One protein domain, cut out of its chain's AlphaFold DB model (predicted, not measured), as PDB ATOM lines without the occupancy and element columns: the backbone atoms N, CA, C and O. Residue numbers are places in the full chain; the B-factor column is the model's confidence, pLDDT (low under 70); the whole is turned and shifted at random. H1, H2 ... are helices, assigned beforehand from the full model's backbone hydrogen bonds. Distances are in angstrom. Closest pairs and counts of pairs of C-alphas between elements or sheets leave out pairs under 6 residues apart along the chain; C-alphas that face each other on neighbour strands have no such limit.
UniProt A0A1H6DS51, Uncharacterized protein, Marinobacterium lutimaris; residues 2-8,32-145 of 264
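AT A GLANCE: This is residues 2 to 8 and 32 to 145 of the 264 residues of an uncharacterized protein of Marinobacterium lutimaris (UniProt A0A1H6DS51). The domain is a compact globule of helices with H6 in its middle, and the longest helix, H7, folds back beside H6 as a helical hairpin. H5 packs steeply on one side of H6, while H3 and H8, side by side and running opposite ways, form a layer on the other side, H8 also packing on the last part of H7; the small H1 bridges H5 and H7 at the surface, and H2 packs on the short H4. The printed part has 121 residues with eight named helices, H1 to H8 in order along the chain, and no named strand; the class is all helix. The whole is compact, with a radius of gyration of the C-alphas of 13.3 A, and rounded, spanning 40 by 34 by 27 A along its three main axes.

HOW THE PARTS SIT: H1, residues 2 to 8, touches H5, residues 83 to 92, at a steep tilt of 52 degrees, opposite ways; the closest C-alphas, those of Val 6 and Val 87, are 6.8 A apart. H1 also touches H7, residues 118 to 134, which meets it with residues 120 to 124 alone; the closest C-alphas are those of Leu 2 and Ala 124, 5.9 A apart. H2, residues 32 to 39, touches H4, residues 75 to 81, about perpendicular at 89 degrees, with the C-alphas of Ile 35 and Ala 79 closest at 5.4 A. H3, residues 48 to 62, touches H8, residues 138 to 145, at a shallow tilt of 14 degrees, opposite ways; their closest C-alphas, those of Ala 49 and Tyr 143, are 4.9 A apart. H4 and H6, residues 98 to 110, only just touch, with 3 pairs of C-alphas within 8 A, the closest being those of Ile 78 and Asn 103 at 6.7 A. H5 touches H6 at a steep tilt of 47 degrees, opposite ways, and the C-alphas of Trp 86 and Thr 100 are closest at 5.9 A. H6 and H7 form a hairpin: they touch at a shallow tilt of 27 degrees, opposite ways, with 23 pairs of C-alphas within 8 A, the closest being those of Ala 105 and Ala 125 at 4.4 A. H7 touches H8 with residues 129 to 134 alone, at a steep tilt of 55 degrees; the closest C-alphas are those of Ala 133 and Gln 141, 4.7 A apart. H6 and H7 are the hubs, touching three helices each. H3 and H6 are near each other, with 5 pairs of C-alphas within 10 A, while H3 and H5, for instance, are apart. The packing is mostly crossed, with 2 of 8 touching pairs at a shallow tilt. Every pair of backbone O i and N i+4 is within hydrogen-bond range in H1, H2, H4, H5, H6, H7 and H8; in H3 it is 10 of 11.

IN THESE COORDINATES: H1 has 7 residues and begins at C-alpha 2 (125.256, 130.095, 162.496). H2 has 8 residues, and H3 runs 21.5 A from C-alpha 48 to C-alpha 62. H4 has 7 residues, and H5 runs 14.6 A from C-alpha 83 to C-alpha 92. H6 runs 18.2 A, beginning at C-alpha 98 (123.136, 143.625, 153.707). H7 runs 24.3 A over 17 residues. H8 has 8 residues and ends at C-alpha 145 (130.815, 131.562, 141.130).

THE WHOLE: The C-alphas of Lys 64 and Asn 115 are the two farthest apart, at 40.1 A. Residues 9 to 31 are cut out between H1 and H2, with 26.7 A from C-alpha 8 to C-alpha 32. Of the links printed whole, that from H3 to H4, residues 63 to 74, is long. The mean pLDDT of the printed part is 88.0, and residues 2 to 8 and 113 to 118 are under 70.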
ATOM      1  N   LEU A   2     124.786 128.742 162.866       41.41
ATOM      2  CA  LEU A   2     125.256 130.095 162.496       41.41
ATOM      3  C   LEU A   2     125.347 131.068 163.691       41.41
ATOM      4  O   LEU A   2     126.392 131.650 163.931       41.41
ATOM      5  N   LYS A   3     124.293 131.138 164.523       45.84
ATOM      6  CA  LYS A   3     124.327 131.932 165.761       45.84
ATOM      7  C   LYS A   3     125.373 131.452 166.771       45.84
ATOM      8  O   LYS A   3     125.847 132.279 167.510       45.84
ATOM      9  N   ARG A   4     125.758 130.167 166.822       48.03
ATOM     10  CA  ARG A   4     126.783 129.682 167.774       48.03
ATOM     11  C   ARG A   4     128.194 130.092 167.348       48.03
ATOM     12  O   ARG A   4     128.944 130.539 168.198       48.03
ATOM     13  N   ALA A   5     128.509 129.994 166.054       47.53
ATOM     14  CA  ALA A   5     129.780 130.474 165.509       47.53
ATOM     15  C   ALA A   5     129.933 131.995 165.691       47.53
ATOM     16  O   ALA A   5     131.002 132.465 166.054       47.53
ATOM     17  N   VAL A   6     128.841 132.755 165.522       52.22
ATOM     18  CA  VAL A   6     128.849 134.215 165.713       52.22
ATOM     19  C   VAL A   6     128.857 134.620 167.195       52.22
ATOM     20  O   VAL A   6     129.633 135.489 167.570       52.22
ATOM     21  N   LEU A   7     128.086 133.944 168.061       46.41
ATOM     22  CA  LEU A   7     128.022 134.244 169.503       46.41
ATOM     23  C   LEU A   7     129.372 134.057 170.203       46.41
ATOM     24  O   LEU A   7     129.648 134.711 171.203       46.41
ATOM     25  N   LEU A   8     130.227 133.172 169.692       44.34
ATOM     26  CA  LEU A   8     131.536 132.904 170.281       44.34
ATOM     27  C   LEU A   8     132.620 133.905 169.820       44.34
ATOM     28  O   LEU A   8     133.630 134.025 170.509       44.34
ATOM     29  N   GLU A  32     146.961 151.653 158.035       91.12
ATOM     30  CA  GLU A  32     147.506 150.298 157.882       91.12
ATOM     31  C   GLU A  32     147.563 149.557 159.225       91.12
ATOM     32  O   GLU A  32     147.224 148.378 159.298       91.12
ATOM     33  N   GLN A  33     147.886 150.275 160.308       92.38
ATOM     34  CA  GLN A  33     147.869 149.723 161.658       92.38
ATOM     35  C   GLN A  33     146.465 149.247 162.058       92.38
ATOM     36  O   GLN A  33     146.335 148.128 162.546       92.38
ATOM     37  N   ASP A  34     145.418 150.041 161.810       92.00
ATOM     38  CA  ASP A  34     144.034 149.655 162.134       92.00
ATOM     39  C   ASP A  34     143.616 148.380 161.379       92.00
ATOM     40  O   ASP A  34     142.966 147.489 161.929       92.00
ATOM     41  N   ILE A  35     144.022 148.262 160.108       92.44
ATOM     42  CA  ILE A  35     143.765 147.070 159.291       92.44
ATOM     43  C   ILE A  35     144.525 145.865 159.861       92.44
ATOM     44  O   ILE A  35     143.939 144.793 160.035       92.44
ATOM     45  N   GLN A  36     145.807 146.026 160.188       91.56
ATOM     46  CA  GLN A  36     146.655 144.929 160.654       91.56
ATOM     47  C   GLN A  36     146.315 144.471 162.081       91.56
ATOM     48  O   GLN A  36     146.498 143.296 162.413       91.56
ATOM     49  N   GLU A  37     145.761 145.356 162.913       91.44
ATOM     50  CA  GLU A  37     145.208 145.008 164.225       91.44
ATOM     51  C   GLU A  37     144.022 144.040 164.107       91.44
ATOM     52  O   GLU A  37     143.906 143.109 164.905       91.44
ATOM     53  N   VAL A  38     143.167 144.213 163.095       90.81
ATOM     54  CA  VAL A  38     141.972 143.380 162.903       90.81
ATOM     55  C   VAL A  38     142.264 142.115 162.095       90.81
ATOM     56  O   VAL A  38     141.848 141.014 162.468       90.81
ATOM     57  N   PHE A  39     142.956 142.266 160.970       91.88
ATOM     58  CA  PHE A  39     143.085 141.211 159.965       91.88
ATOM     59  C   PHE A  39     144.474 140.575 159.928       91.88
ATOM     60  O   PHE A  39     144.620 139.461 159.423       91.88
ATOM     61  N   GLY A  40     145.489 141.225 160.510       89.94
ATOM     62  CA  GLY A  40     146.876 140.791 160.371       89.94
ATOM     63  C   GLY A  40     147.244 140.663 158.898       89.94
ATOM     64  O   GLY A  40     146.877 141.512 158.092       89.94
ATOM     65  N   ASP A  41     147.882 139.549 158.555       88.25
ATOM     66  CA  ASP A  41     148.323 139.286 157.185       88.25
ATOM     67  C   ASP A  41     147.296 138.428 156.412       88.25
ATOM     68  O   ASP A  41     147.520 138.051 155.265       88.25
ATOM     69  N   SER A  42     146.138 138.100 157.006       87.75
ATOM     70  CA  SER A  42     145.142 137.187 156.414       87.75
ATOM     71  C   SER A  42     144.564 137.687 155.088       87.75
ATOM     72  O   SER A  42     144.160 136.879 154.255       87.75
ATOM     73  N   LEU A  43     144.527 139.007 154.876       89.19
ATOM     74  CA  LEU A  43     144.038 139.605 153.626       89.19
ATOM     75  C   LEU A  43     144.930 139.266 152.424       89.19
ATOM     76  O   LEU A  43     144.451 139.288 151.294       89.19
ATOM     77  N   GLU A  44     146.200 138.932 152.661       85.94
ATOM     78  CA  GLU A  44     147.176 138.602 151.615       85.94
ATOM     79  C   GLU A  44     147.216 137.103 151.283       85.94
ATOM     80  O   GLU A  44     147.759 136.707 150.255       85.94
ATOM     81  N   HIS A  45     146.623 136.260 152.135       84.06
ATOM     82  CA  HIS A  45     146.706 134.798 152.049       84.06
ATOM     83  C   HIS A  45     145.398 134.138 151.583       84.06
ATOM     84  O   HIS A  45     145.196 132.940 151.791       84.06
ATOM     85  N   GLY A  46     144.506 134.911 150.960       85.25
ATOM     86  CA  GLY A  46     143.241 134.408 150.436       85.25
ATOM     87  C   GLY A  46     143.419 133.455 149.252       85.25
ATOM     88  O   GLY A  46     144.361 133.553 148.465       85.25
ATOM     89  N   ASN A  47     142.479 132.523 149.089       92.00
ATOM     90  CA  ASN A  47     142.356 131.782 147.833       92.00
ATOM     91  C   ASN A  47     141.803 132.678 146.705       92.00
ATOM     92  O   ASN A  47     141.348 133.796 146.928       92.00
ATOM     93  N   ARG A  48     141.769 132.159 145.471       94.81
ATOM     94  CA  ARG A  48     141.288 132.903 144.295       94.81
ATOM     95  C   ARG A  48     139.922 133.575 144.505       94.81
ATOM     96  O   ARG A  48     139.746 134.726 144.114       94.81
ATOM     97  N   ALA A  49     138.950 132.869 145.084       96.56
ATOM     98  CA  ALA A  49     137.610 133.417 145.280       96.56
ATOM     99  C   ALA A  49     137.598 134.535 146.331       96.56
ATOM    100  O   ALA A  49     136.877 135.517 146.177       96.56
ATOM    101  N   GLU A  50     138.412 134.401 147.375       95.75
ATOM    102  CA  GLU A  50     138.616 135.394 148.432       95.75
ATOM    103  C   GLU A  50     139.296 136.664 147.906       95.75
ATOM    104  O   GLU A  50     138.763 137.764 148.080       95.75
ATOM    105  N   SER A  51     140.391 136.521 147.156       95.38
ATOM    106  CA  SER A  51     141.076 137.645 146.506       95.38
ATOM    107  C   SER A  51     140.139 138.410 145.568       95.38
ATOM    108  O   SER A  51     140.045 139.640 145.617       95.38
ATOM    109  N   LEU A  52     139.385 137.686 144.731       97.50
ATOM    110  CA  LEU A  52     138.438 138.293 143.795       97.50
ATOM    111  C   LEU A  52     137.215 138.897 144.493       97.50
ATOM    112  O   LEU A  52     136.676 139.880 143.988       97.50
ATOM    113  N   LEU A  53     136.807 138.379 145.657       97.81
ATOM    114  CA  LEU A  53     135.786 139.001 146.501       97.81
ATOM    115  C   LEU A  53     136.253 140.369 147.005       97.81
ATOM    116  O   LEU A  53     135.525 141.344 146.841       97.81
ATOM    117  N   LEU A  54     137.454 140.463 147.584       96.06
ATOM    118  CA  LEU A  54     137.992 141.740 148.074       96.06
ATOM    119  C   LEU A  54     138.135 142.758 146.938       96.06
ATOM    120  O   LEU A  54     137.736 143.916 147.086       96.06
ATOM    121  N   LEU A  55     138.622 142.313 145.777       95.75
ATOM    122  CA  LEU A  55     138.698 143.147 144.583       95.75
ATOM    123  C   LEU A  55     137.308 143.611 144.128       95.75
ATOM    124  O   LEU A  55     137.111 144.793 143.855       95.75
ATOM    125  N   ALA A  56     136.329 142.708 144.074       96.62
ATOM    126  CA  ALA A  56     134.962 143.039 143.693       96.62
ATOM    127  C   ALA A  56     134.328 144.056 144.657       96.62
ATOM    128  O   ALA A  56     133.734 145.029 144.199       96.62
ATOM    129  N   ILE A  57     134.526 143.903 145.971       95.94
ATOM    130  CA  ILE A  57     134.076 144.872 146.985       95.94
ATOM    131  C   ILE A  57     134.704 146.251 146.736       95.94
ATOM    132  O   ILE A  57     134.002 147.260 146.731       95.94
ATOM    133  N   ALA A  58     136.008 146.314 146.450       91.81
ATOM    134  CA  ALA A  58     136.677 147.582 146.148       91.81
ATOM    135  C   ALA A  58     136.122 148.262 144.879       91.81
ATOM    136  O   ALA A  58     136.057 149.491 144.796       91.81
ATOM    137  N   PHE A  59     135.701 147.479 143.880       91.81
ATOM    138  CA  PHE A  59     135.032 148.000 142.685       91.81
ATOM    139  C   PHE A  59     133.594 148.440 142.959       91.81
ATOM    140  O   PHE A  59     133.158 149.444 142.398       91.81
ATOM    141  N   ASP A  60     132.876 147.729 143.824       92.44
ATOM    142  CA  ASP A  60     131.478 147.988 144.171       92.44
ATOM    143  C   ASP A  60     131.265 149.420 144.660       92.44
ATOM    144  O   ASP A  60     130.420 150.157 144.153       92.44
ATOM    145  N   GLN A  61     132.131 149.855 145.569       84.94
ATOM    146  CA  GLN A  61     132.045 151.165 146.214       84.94
ATOM    147  C   GLN A  61     132.439 152.325 145.291       84.94
ATOM    148  O   GLN A  61     132.048 153.479 145.496       84.94
ATOM    149  N   GLN A  62     133.211 152.028 144.246       82.44
ATOM    150  CA  GLN A  62     133.737 153.023 143.313       82.44
ATOM    151  C   GLN A  62     132.948 153.073 141.996       82.44
ATOM    152  O   GLN A  62     132.976 154.087 141.294       82.44
ATOM    153  N   SER A  63     132.225 152.007 141.650       78.19
ATOM    154  CA  SER A  63     131.465 151.916 140.406       78.19
ATOM    155  C   SER A  63     130.193 152.755 140.469       78.19
ATOM    156  O   SER A  63     129.311 152.523 141.291       78.19
ATOM    157  N   LYS A  64     130.040 153.699 139.532       76.25
ATOM    158  CA  LYS A  64     128.820 154.522 139.409       76.25
ATOM    159  C   LYS A  64     127.555 153.698 139.162       76.25
ATOM    160  O   LYS A  64     126.473 154.157 139.504       76.25
ATOM    161  N   ASN A  65     127.703 152.517 138.566       77.62
ATOM    162  CA  ASN A  65     126.593 151.667 138.149       77.62
ATOM    163  C   ASN A  65     126.323 150.525 139.135       77.62
ATOM    164  O   ASN A  65     125.493 149.667 138.840       77.62
ATOM    165  N   SER A  66     127.029 150.475 140.271       82.56
ATOM    166  CA  SER A  66     126.732 149.462 141.275       82.56
ATOM    167  C   SER A  66     125.414 149.781 142.003       82.56
ATOM    168  O   SER A  66     125.256 150.900 142.502       82.56
ATOM    169  N   PRO A  67     124.499 148.799 142.134       83.62
ATOM    170  CA  PRO A  67     123.279 148.950 142.921       83.62
ATOM    171  C   PRO A  67     123.536 149.013 144.434       83.62
ATOM    172  O   PRO A  67     122.705 149.549 145.159       83.62
ATOM    173  N   THR A  68     124.668 148.489 144.916       87.94
ATOM    174  CA  THR A  68     124.981 148.341 146.349       87.94
ATOM    175  C   THR A  68     126.068 149.294 146.830       87.94
ATOM    176  O   THR A  68     126.557 149.173 147.946       87.94
ATOM    177  N   ARG A  69     126.411 150.301 146.019       84.38
ATOM    178  CA  ARG A  69     127.468 151.279 146.312       84.38
ATOM    179  C   ARG A  69     127.314 152.002 147.658       84.38
ATOM    180  O   ARG A  69     128.314 152.414 148.234       84.38
ATOM    181  N   GLN A  70     126.076 152.213 148.102       87.56
ATOM    182  CA  GLN A  70     125.759 152.971 149.319       87.56
ATOM    183  C   GLN A  70     125.862 152.131 150.601       87.56
ATOM    184  O   GLN A  70     125.763 152.669 151.700       87.56
ATOM    185  N   GLU A  71     126.039 150.817 150.470       91.75
ATOM    186  CA  GLU A  71     126.153 149.912 151.609       91.75
ATOM    187  C   GLU A  71     127.523 150.067 152.284       91.75
ATOM    188  O   GLU A  71     128.565 150.152 151.622       91.75
ATOM    189  N   GLN A  72     127.544 150.055 153.618       94.31
ATOM    190  CA  GLN A  72     128.754 150.241 154.428       94.31
ATOM    191  C   GLN A  72     129.584 148.952 154.532       94.31
ATOM    192  O   GLN A  72     129.828 148.426 155.614       94.31
ATOM    193  N   ILE A  73     129.985 148.398 153.389       95.31
ATOM    194  CA  ILE A  73     130.597 147.068 153.283       95.31
ATOM    195  C   ILE A  73     132.118 147.144 153.145       95.31
ATOM    196  O   ILE A  73     132.654 147.993 152.447       95.31
ATOM    197  N   GLY A  74     132.843 146.198 153.730       94.81
ATOM    198  CA  GLY A  74     134.243 145.950 153.398       94.81
ATOM    199  C   GLY A  74     135.232 146.333 154.489       94.81
ATOM    200  O   GLY A  74     134.883 146.827 155.562       94.81
ATOM    201  N   ILE A  75     136.509 146.088 154.182       94.75
ATOM    202  CA  ILE A  75     137.637 146.249 155.108       94.75
ATOM    203  C   ILE A  75     137.668 147.634 155.773       94.75
ATOM    204  O   ILE A  75     137.822 147.666 156.996       94.75
ATOM    205  N   PRO A  76     137.443 148.762 155.062       94.12
ATOM    206  CA  PRO A  76     137.524 150.072 155.698       94.12
ATOM    207  C   PRO A  76     136.516 150.288 156.832       94.12
ATOM    208  O   PRO A  76     136.856 150.834 157.884       94.12
ATOM    209  N   TYR A  77     135.285 149.811 156.647       95.25
ATOM    210  CA  TYR A  77     134.210 149.927 157.632       95.25
ATOM    211  C   TYR A  77     134.427 148.996 158.826       95.25
ATOM    212  O   TYR A  77     134.161 149.375 159.967       95.25
ATOM    213  N   ILE A  78     134.947 147.790 158.588       95.38
ATOM    214  CA  ILE A  78     135.256 146.839 159.661       95.38
ATOM    215  C   ILE A  78     136.432 147.331 160.504       95.38
ATOM    216  O   ILE A  78     136.343 147.283 161.727       95.38
ATOM    217  N   ALA A  79     137.505 147.818 159.878       94.12
ATOM    218  CA  ALA A  79     138.671 148.327 160.598       94.12
ATOM    219  C   ALA A  79     138.323 149.568 161.438       94.12
ATOM    220  O   ALA A  79     138.752 149.674 162.580       94.12
ATOM    221  N   THR A  80     137.480 150.465 160.913       92.88
ATOM    222  CA  THR A  80     137.099 151.702 161.618       92.88
ATOM    223  C   THR A  80     136.116 151.452 162.767       92.88
ATOM    224  O   THR A  80     136.295 151.984 163.859       92.88
ATOM    225  N   ALA A  81     135.061 150.658 162.543       92.56
ATOM    226  CA  ALA A  81     134.042 150.391 163.568       92.56
ATOM    227  C   ALA A  81     134.442 149.265 164.542       92.56
ATOM    228  O   ALA A  81     133.906 149.166 165.648       92.56
ATOM    229  N   GLY A  82     135.375 148.408 164.129       92.25
ATOM    230  CA  GLY A  82     135.809 147.210 164.838       92.25
ATOM    231  C   GLY A  82     134.913 145.984 164.571       92.25
ATOM    232  O   GLY A  82     133.696 146.115 164.406       92.25
ATOM    233  N   PRO A  83     135.459 144.750 164.599       92.44
ATOM    234  CA  PRO A  83     134.678 143.526 164.375       92.44
ATOM    235  C   PRO A  83     133.504 143.341 165.343       92.44
ATOM    236  O   PRO A  83     132.429 142.889 164.951       92.44
ATOM    237  N   GLY A  84     133.692 143.730 166.610       91.31
ATOM    238  CA  GLY A  84     132.670 143.597 167.650       91.31
ATOM    239  C   GLY A  84     131.402 144.413 167.380       91.31
ATOM    240  O   GLY A  84     130.318 143.986 167.772       91.31
ATOM    241  N   TYR A  85     131.512 145.545 166.677       94.00
ATOM    242  CA  TYR A  85     130.356 146.348 166.273       94.00
ATOM    243  C   TYR A  85     129.438 145.559 165.329       94.00
ATOM    244  O   TYR A  85     128.253 145.386 165.614       94.00
ATOM    245  N   TRP A  86     130.006 145.000 164.261       95.00
ATOM    246  CA  TRP A  86     129.270 144.240 163.248       95.00
ATOM    247  C   TRP A  86     128.687 142.937 163.797       95.00
ATOM    248  O   TRP A  86     127.539 142.598 163.512       95.00
ATOM    249  N   VAL A  87     129.443 142.228 164.642       93.00
ATOM    250  CA  VAL A  87     128.950 141.023 165.330       93.00
ATOM    251  C   VAL A  87     127.758 141.359 166.225       93.00
ATOM    252  O   VAL A  87     126.749 140.657 166.202       93.00
ATOM    253  N   ARG A  88     127.826 142.467 166.972       93.56
ATOM    254  CA  ARG A  88     126.723 142.908 167.827       93.56
ATOM    255  C   ARG A  88     125.477 143.283 167.021       93.56
ATOM    256  O   ARG A  88     124.381 142.912 167.435       93.56
ATOM    257  N   LEU A  89     125.622 143.982 165.892       93.44
ATOM    258  CA  LEU A  89     124.492 144.264 164.995       93.44
ATOM    259  C   LEU A  89     123.831 142.970 164.521       93.44
ATOM    260  O   LEU A  89     122.620 142.808 164.651       93.44
ATOM    261  N   PHE A  90     124.637 141.997 164.097       93.69
ATOM    262  CA  PHE A  90     124.146 140.698 163.647       93.69
ATOM    263  C   PHE A  90     123.357 139.932 164.722       93.69
ATOM    264  O   PHE A  90     122.435 139.176 164.413       93.69
ATOM    265  N   GLU A  91     123.706 140.098 165.996       91.44
ATOM    266  CA  GLU A  91     122.983 139.470 167.104       91.44
ATOM    267  C   GLU A  91     121.672 140.181 167.459       91.44
ATOM    268  O   GLU A  91     120.720 139.523 167.894       91.44
ATOM    269  N   GLN A  92     121.633 141.506 167.305       91.25
ATOM    270  CA  GLN A  92     120.544 142.364 167.779       91.25
ATOM    271  C   GLN A  92     119.461 142.600 166.724       91.25
ATOM    272  O   GLN A  92     118.300 142.812 167.073       91.25
ATOM    273  N   GLU A  93     119.817 142.554 165.444       89.19
ATOM    274  CA  GLU A  93     118.891 142.810 164.349       89.19
ATOM    275  C   GLU A  93     117.915 141.645 164.125       89.19
ATOM    276  O   GLU A  93     118.291 140.496 163.883       89.19
ATOM    277  N   THR A  94     116.617 141.960 164.139       85.50
ATOM    278  CA  THR A  94     115.558 141.011 163.756       85.50
ATOM    279  C   THR A  94     115.604 140.699 162.259       85.50
ATOM    280  O   THR A  94     115.390 139.558 161.851       85.50
ATOM    281  N   THR A  95     115.910 141.715 161.448       89.88
ATOM    282  CA  THR A  95     116.073 141.615 159.997       89.88
ATOM    283  C   THR A  95     117.450 142.144 159.643       89.88
ATOM    284  O   THR A  95     117.658 143.350 159.670       89.88
ATOM    285  N   LEU A  96     118.364 141.233 159.313       92.31
ATOM    286  CA  LEU A  96     119.750 141.579 159.013       92.31
ATOM    287  C   LEU A  96     119.855 142.428 157.744       92.31
ATOM    288  O   LEU A  96     119.412 141.969 156.676       92.31
ATOM    289  N   SER A  97     120.483 143.598 157.849       94.62
ATOM    290  CA  SER A  97     120.875 144.432 156.707       94.62
ATOM    291  C   SER A  97     121.962 143.757 155.854       94.62
ATOM    292  O   SER A  97     122.569 142.757 156.254       94.62
ATOM    293  N   LEU A  98     122.157 144.228 154.616       96.12
ATOM    294  CA  LEU A  98     123.136 143.625 153.707       96.12
ATOM    295  C   LEU A  98     124.571 143.855 154.200       96.12
ATOM    296  O   LEU A  98     125.352 142.903 154.231       96.12
ATOM    297  N   ASP A  99     124.890 145.071 154.641       95.94
ATOM    298  CA  ASP A  99     126.184 145.421 155.225       95.94
ATOM    299  C   ASP A  99     126.552 144.565 156.443       95.94
ATOM    300  O   ASP A  99     127.638 143.984 156.471       95.94
ATOM    301  N   THR A 100     125.625 144.358 157.379       96.44
ATOM    302  CA  THR A 100     125.814 143.481 158.540       96.44
ATOM    303  C   THR A 100     126.112 142.044 158.117       96.44
ATOM    304  O   THR A 100     127.052 141.427 158.622       96.44
ATOM    305  N   VAL A 101     125.359 141.497 157.153       97.25
ATOM    306  CA  VAL A 101     125.589 140.132 156.646       97.25
ATOM    307  C   VAL A 101     126.977 140.000 156.023       97.25
ATOM    308  O   VAL A 101     127.689 139.039 156.324       97.25
ATOM    309  N   VAL A 102     127.359 140.936 155.154       97.81
ATOM    310  CA  VAL A 102     128.624 140.846 154.417       97.81
ATOM    311  C   VAL A 102     129.809 141.116 155.336       97.81
ATOM    312  O   VAL A 102     130.764 140.346 155.319       97.81
ATOM    313  N   ASN A 103     129.747 142.134 156.192       97.38
ATOM    314  CA  ASN A 103     130.855 142.469 157.082       97.38
ATOM    315  C   ASN A 103     131.133 141.365 158.100       97.38
ATOM    316  O   ASN A 103     132.293 141.024 158.318       97.38
ATOM    317  N   VAL A 104     130.096 140.729 158.658       96.19
ATOM    318  CA  VAL A 104     130.295 139.549 159.514       96.19
ATOM    319  C   VAL A 104     130.887 138.383 158.729       96.19
ATOM    320  O   VAL A 104     131.734 137.668 159.262       96.19
ATOM    321  N   ALA A 105     130.514 138.203 157.460       96.75
ATOM    322  CA  ALA A 105     131.151 137.195 156.622       96.75
ATOM    323  C   ALA A 105     132.647 137.480 156.414       96.75
ATOM    324  O   ALA A 105     133.454 136.574 156.574       96.75
ATOM    325  N   LEU A 106     133.030 138.729 156.132       96.19
ATOM    326  CA  LEU A 106     134.435 139.124 155.969       96.19
ATOM    327  C   LEU A 106     135.233 138.980 157.270       96.19
ATOM    328  O   LEU A 106     136.382 138.550 157.229       96.19
ATOM    329  N   ILE A 107     134.630 139.292 158.419       94.56
ATOM    330  CA  ILE A 107     135.241 139.059 159.736       94.56
ATOM    331  C   ILE A 107     135.511 137.566 159.930       94.56
ATOM    332  O   ILE A 107     136.615 137.193 160.318       94.56
ATOM    333  N   LEU A 108     134.528 136.711 159.632       92.56
ATOM    334  CA  LEU A 108     134.694 135.261 159.715       92.56
ATOM    335  C   LEU A 108     135.779 134.759 158.752       92.56
ATOM    336  O   LEU A 108     136.533 133.871 159.126       92.56
ATOM    337  N   THR A 109     135.891 135.323 157.550       91.81
ATOM    338  CA  THR A 109     136.909 134.903 156.575       91.81
ATOM    339  C   THR A 109     138.322 135.358 156.964       91.81
ATOM    340  O   THR A 109     139.252 134.562 156.880       91.81
ATOM    341  N   TYR A 110     138.502 136.613 157.395       91.94
ATOM    342  CA  TYR A 110     139.823 137.261 157.401       91.94
ATOM    343  C   TYR A 110     140.353 137.711 158.772       91.94
ATOM    344  O   TYR A 110     141.503 138.142 158.844       91.94
ATOM    345  N   ALA A 111     139.575 137.693 159.858       89.81
ATOM    346  CA  ALA A 111     140.082 138.186 161.145       89.81
ATOM    347  C   ALA A 111     141.279 137.351 161.656       89.81
ATOM    348  O   ALA A 111     141.267 136.120 161.569       89.81
ATOM    349  N   LYS A 112     142.304 138.042 162.189       81.06
ATOM    350  CA  LYS A 112     143.621 137.489 162.588       81.06
ATOM    351  C   LYS A 112     143.551 136.460 163.712       81.06
ATOM    352  O   LYS A 112     144.386 135.565 163.797       81.06
ATOM    353  N   ASP A 113     142.590 136.632 164.604       69.19
ATOM    354  CA  ASP A 113     142.438 135.817 165.799       69.19
ATOM    355  C   ASP A 113     141.193 134.941 165.661       69.19
ATOM    356  O   ASP A 113     140.286 135.331 164.928       69.19
ATOM    357  N   GLN A 114     141.157 133.792 166.351       57.50
ATOM    358  CA  GLN A 114     139.995 133.188 167.040       57.50
ATOM    359  C   GLN A 114     140.134 131.656 167.168       57.50
ATOM    360  O   GLN A 114     140.411 130.936 166.212       57.50
ATOM    361  N   ASN A 115     139.857 131.172 168.382       52.34
ATOM    362  CA  ASN A 115     139.985 129.804 168.908       52.34
ATOM    363  C   ASN A 115     139.082 128.721 168.257       52.34
ATOM    364  O   ASN A 115     138.695 127.764 168.931       52.34
ATOM    365  N   PHE A 116     138.703 128.852 166.984       54.28
ATOM    366  CA  PHE A 116     137.825 127.902 166.291       54.28
ATOM    367  C   PHE A 116     138.590 127.009 165.324       54.28
ATOM    368  O   PHE A 116     139.599 127.395 164.739       54.28
ATOM    369  N   THR A 117     138.058 125.811 165.103       57.66
ATOM    370  CA  THR A 117     138.447 124.985 163.960       57.66
ATOM    371  C   THR A 117     138.054 125.720 162.676       57.66
ATOM    372  O   THR A 117     136.882 126.084 162.537       57.66
ATOM    373  N   GLY A 118     139.007 125.935 161.760       68.25
ATOM    374  CA  GLY A 118     138.806 126.712 160.524       68.25
ATOM    375  C   GLY A 118     137.532 126.342 159.754       68.25
ATOM    376  O   GLY A 118     136.784 127.221 159.341       68.25
ATOM    377  N   ASP A 119     137.190 125.053 159.709       78.31
ATOM    378  CA  ASP A 119     136.061 124.533 158.931       78.31
ATOM    379  C   ASP A 119     134.683 125.111 159.310       78.31
ATOM    380  O   ASP A 119     133.877 125.417 158.429       78.31
ATOM    381  N   GLU A 120     134.364 125.267 160.603       80.56
ATOM    382  CA  GLU A 120     133.048 125.787 161.025       80.56
ATOM    383  C   GLU A 120     132.897 127.274 160.691       80.56
ATOM    384  O   GLU A 120     131.818 127.738 160.301       80.56
ATOM    385  N   ARG A 121     133.995 128.016 160.842       84.50
ATOM    386  CA  ARG A 121     134.078 129.443 160.548       84.50
ATOM    387  C   ARG A 121     133.917 129.684 159.052       84.50
ATOM    388  O   ARG A 121     133.077 130.492 158.653       84.50
ATOM    389  N   ASP A 122     134.634 128.915 158.246       86.12
ATOM    390  CA  ASP A 122     134.578 129.004 156.794       86.12
ATOM    391  C   ASP A 122     133.167 128.667 156.299       86.12
ATOM    392  O   ASP A 122     132.570 129.429 155.542       86.12
ATOM    393  N   GLN A 123     132.549 127.592 156.804       89.94
ATOM    394  CA  GLN A 123     131.160 127.256 156.468       89.94
ATOM    395  C   GLN A 123     130.168 128.371 156.832       89.94
ATOM    396  O   GLN A 123     129.224 128.635 156.076       89.94
ATOM    397  N   ALA A 124     130.360 129.037 157.973       92.06
ATOM    398  CA  ALA A 124     129.531 130.168 158.376       92.06
ATOM    399  C   ALA A 124     129.715 131.369 157.434       92.06
ATOM    400  O   ALA A 124     128.712 131.912 156.960       92.06
ATOM    401  N   ALA A 125     130.959 131.734 157.104       93.75
ATOM    402  CA  ALA A 125     131.273 132.807 156.161       93.75
ATOM    403  C   ALA A 125     130.652 132.543 154.782       93.75
ATOM    404  O   ALA A 125     129.932 133.380 154.235       93.75
ATOM    405  N   ILE A 126     130.824 131.322 154.268       94.81
ATOM    406  CA  ILE A 126     130.258 130.859 152.996       94.81
ATOM    407  C   ILE A 126     128.739 130.986 152.996       94.81
ATOM    408  O   ILE A 126     128.141 131.420 152.007       94.81
ATOM    409  N   LYS A 127     128.090 130.602 154.099       95.81
ATOM    410  CA  LYS A 127     126.637 130.687 154.219       95.81
ATOM    411  C   LYS A 127     126.160 132.137 154.180       95.81
ATOM    412  O   LYS A 127     125.173 132.415 153.502       95.81
ATOM    413  N   LEU A 128     126.844 133.047 154.869       97.31
ATOM    414  CA  LEU A 128     126.510 134.473 154.847       97.31
ATOM    415  C   LEU A 128     126.727 135.087 153.461       97.31
ATOM    416  O   LEU A 128     125.830 135.756 152.952       97.31
ATOM    417  N   LEU A 129     127.844 134.780 152.798       97.88
ATOM    418  CA  LEU A 129     128.095 135.228 151.423       97.88
ATOM    419  C   LEU A 129     127.070 134.649 150.440       97.88
ATOM    420  O   LEU A 129     126.614 135.352 149.548       97.88
ATOM    421  N   SER A 130     126.613 133.411 150.640       96.25
ATOM    422  CA  SER A 130     125.527 132.834 149.833       96.25
ATOM    423  C   SER A 130     124.205 133.585 150.027       96.25
ATOM    424  O   SER A 130     123.481 133.810 149.060       96.25
ATOM    425  N   VAL A 131     123.888 134.006 151.257       96.06
ATOM    426  CA  VAL A 131     122.717 134.858 151.532       96.06
ATOM    427  C   VAL A 131     122.862 136.215 150.841       96.06
ATOM    428  O   VAL A 131     121.905 136.673 150.223       96.06
ATOM    429  N   ALA A 132     124.042 136.835 150.895       97.62
ATOM    430  CA  ALA A 132     124.308 138.094 150.201       97.62
ATOM    431  C   ALA A 132     124.168 137.947 148.673       97.62
ATOM    432  O   ALA A 132     123.511 138.766 148.037       97.62
ATOM    433  N   ALA A 133     124.689 136.864 148.088       97.25
ATOM    434  CA  ALA A 133     124.581 136.586 146.655       97.25
ATOM    435  C   ALA A 133     123.122 136.411 146.187       97.25
ATOM    436  O   ALA A 133     122.763 136.877 145.106       97.25
ATOM    437  N   ILE A 134     122.277 135.770 147.010       95.19
ATOM    438  CA  ILE A 134     120.825 135.635 146.775       95.19
ATOM    439  C   ILE A 134     120.112 136.992 146.863       95.19
ATOM    440  O   ILE A 134     119.099 137.189 146.203       95.19
ATOM    441  N   ARG A 135     120.641 137.932 147.651       94.81
ATOM    442  CA  ARG A 135     120.153 139.318 147.765       94.81
ATOM    443  C   ARG A 135     120.758 140.250 146.704       94.81
ATOM    444  O   ARG A 135     120.885 141.444 146.944       94.81
ATOM    445  N   ASP A 136     121.170 139.698 145.566       94.06
ATOM    446  CA  ASP A 136     121.747 140.430 144.432       94.06
ATOM    447  C   ASP A 136     123.031 141.226 144.729       94.06
ATOM    448  O   ASP A 136     123.422 142.107 143.960       94.06
ATOM    449  N   TYR A 137     123.756 140.874 145.796       96.75
ATOM    450  CA  TYR A 137     125.068 141.457 146.064       96.75
ATOM    451  C   TYR A 137     126.123 140.864 145.125       96.75
ATOM    452  O   TYR A 137     126.649 139.769 145.355       96.75
ATOM    453  N   TRP A 138     126.428 141.580 144.041       96.31
ATOM    454  CA  TRP A 138     127.267 141.060 142.960       96.31
ATOM    455  C   TRP A 138     128.694 140.653 143.390       96.31
ATOM    456  O   TRP A 138     129.170 139.651 142.856       96.31
ATOM    457  N   PRO A 139     129.378 141.284 144.372       97.88
ATOM    458  CA  PRO A 139     130.677 140.790 144.836       97.88
ATOM    459  C   PRO A 139     130.581 139.406 145.489       97.88
ATOM    460  O   PRO A 139     131.436 138.550 145.267       97.88
ATOM    461  N   ALA A 140     129.502 139.124 146.224       98.12
ATOM    462  CA  ALA A 140     129.267 137.776 146.742       98.12
ATOM    463  C   ALA A 140     128.868 136.779 145.642       98.12
ATOM    464  O   ALA A 140     129.185 135.595 145.750       98.12
ATOM    465  N   GLN A 141     128.222 137.239 144.565       98.00
ATOM    466  CA  GLN A 141     127.978 136.412 143.377       98.00
ATOM    467  C   GLN A 141     129.296 135.999 142.701       98.00
ATOM    468  O   GLN A 141     129.433 134.831 142.337       98.00
ATOM    469  N   VAL A 142     130.283 136.906 142.608       98.00
ATOM    470  CA  VAL A 142     131.649 136.597 142.133       98.00
ATOM    471  C   VAL A 142     132.288 135.522 143.005       98.00
ATOM    472  O   VAL A 142     132.714 134.492 142.488       98.00
ATOM    473  N   TYR A 143     132.302 135.732 144.327       98.12
ATOM    474  CA  TYR A 143     132.852 134.767 145.281       98.12
ATOM    475  C   TYR A 143     132.238 133.378 145.098       98.12
ATOM    476  O   TYR A 143     132.949 132.379 144.993       98.12
ATOM    477  N   TRP A 144     130.907 133.309 145.033       96.94
ATOM    478  CA  TRP A 144     130.200 132.043 144.891       96.94
ATOM    479  C   TRP A 144     130.529 131.358 143.559       96.94
ATOM    480  O   TRP A 144     130.833 130.165 143.546       96.94
ATOM    481  N   ALA A 145     130.527 132.106 142.452       96.81
ATOM    482  CA  ALA A 145     130.815 131.562 141.130       96.81
ATOM    483  C   ALA A 145     132.251 131.027 141.015       96.81
ATOM    484  O   ALA A 145     132.454 129.924 140.516       96.81
TER     485      ALA A 145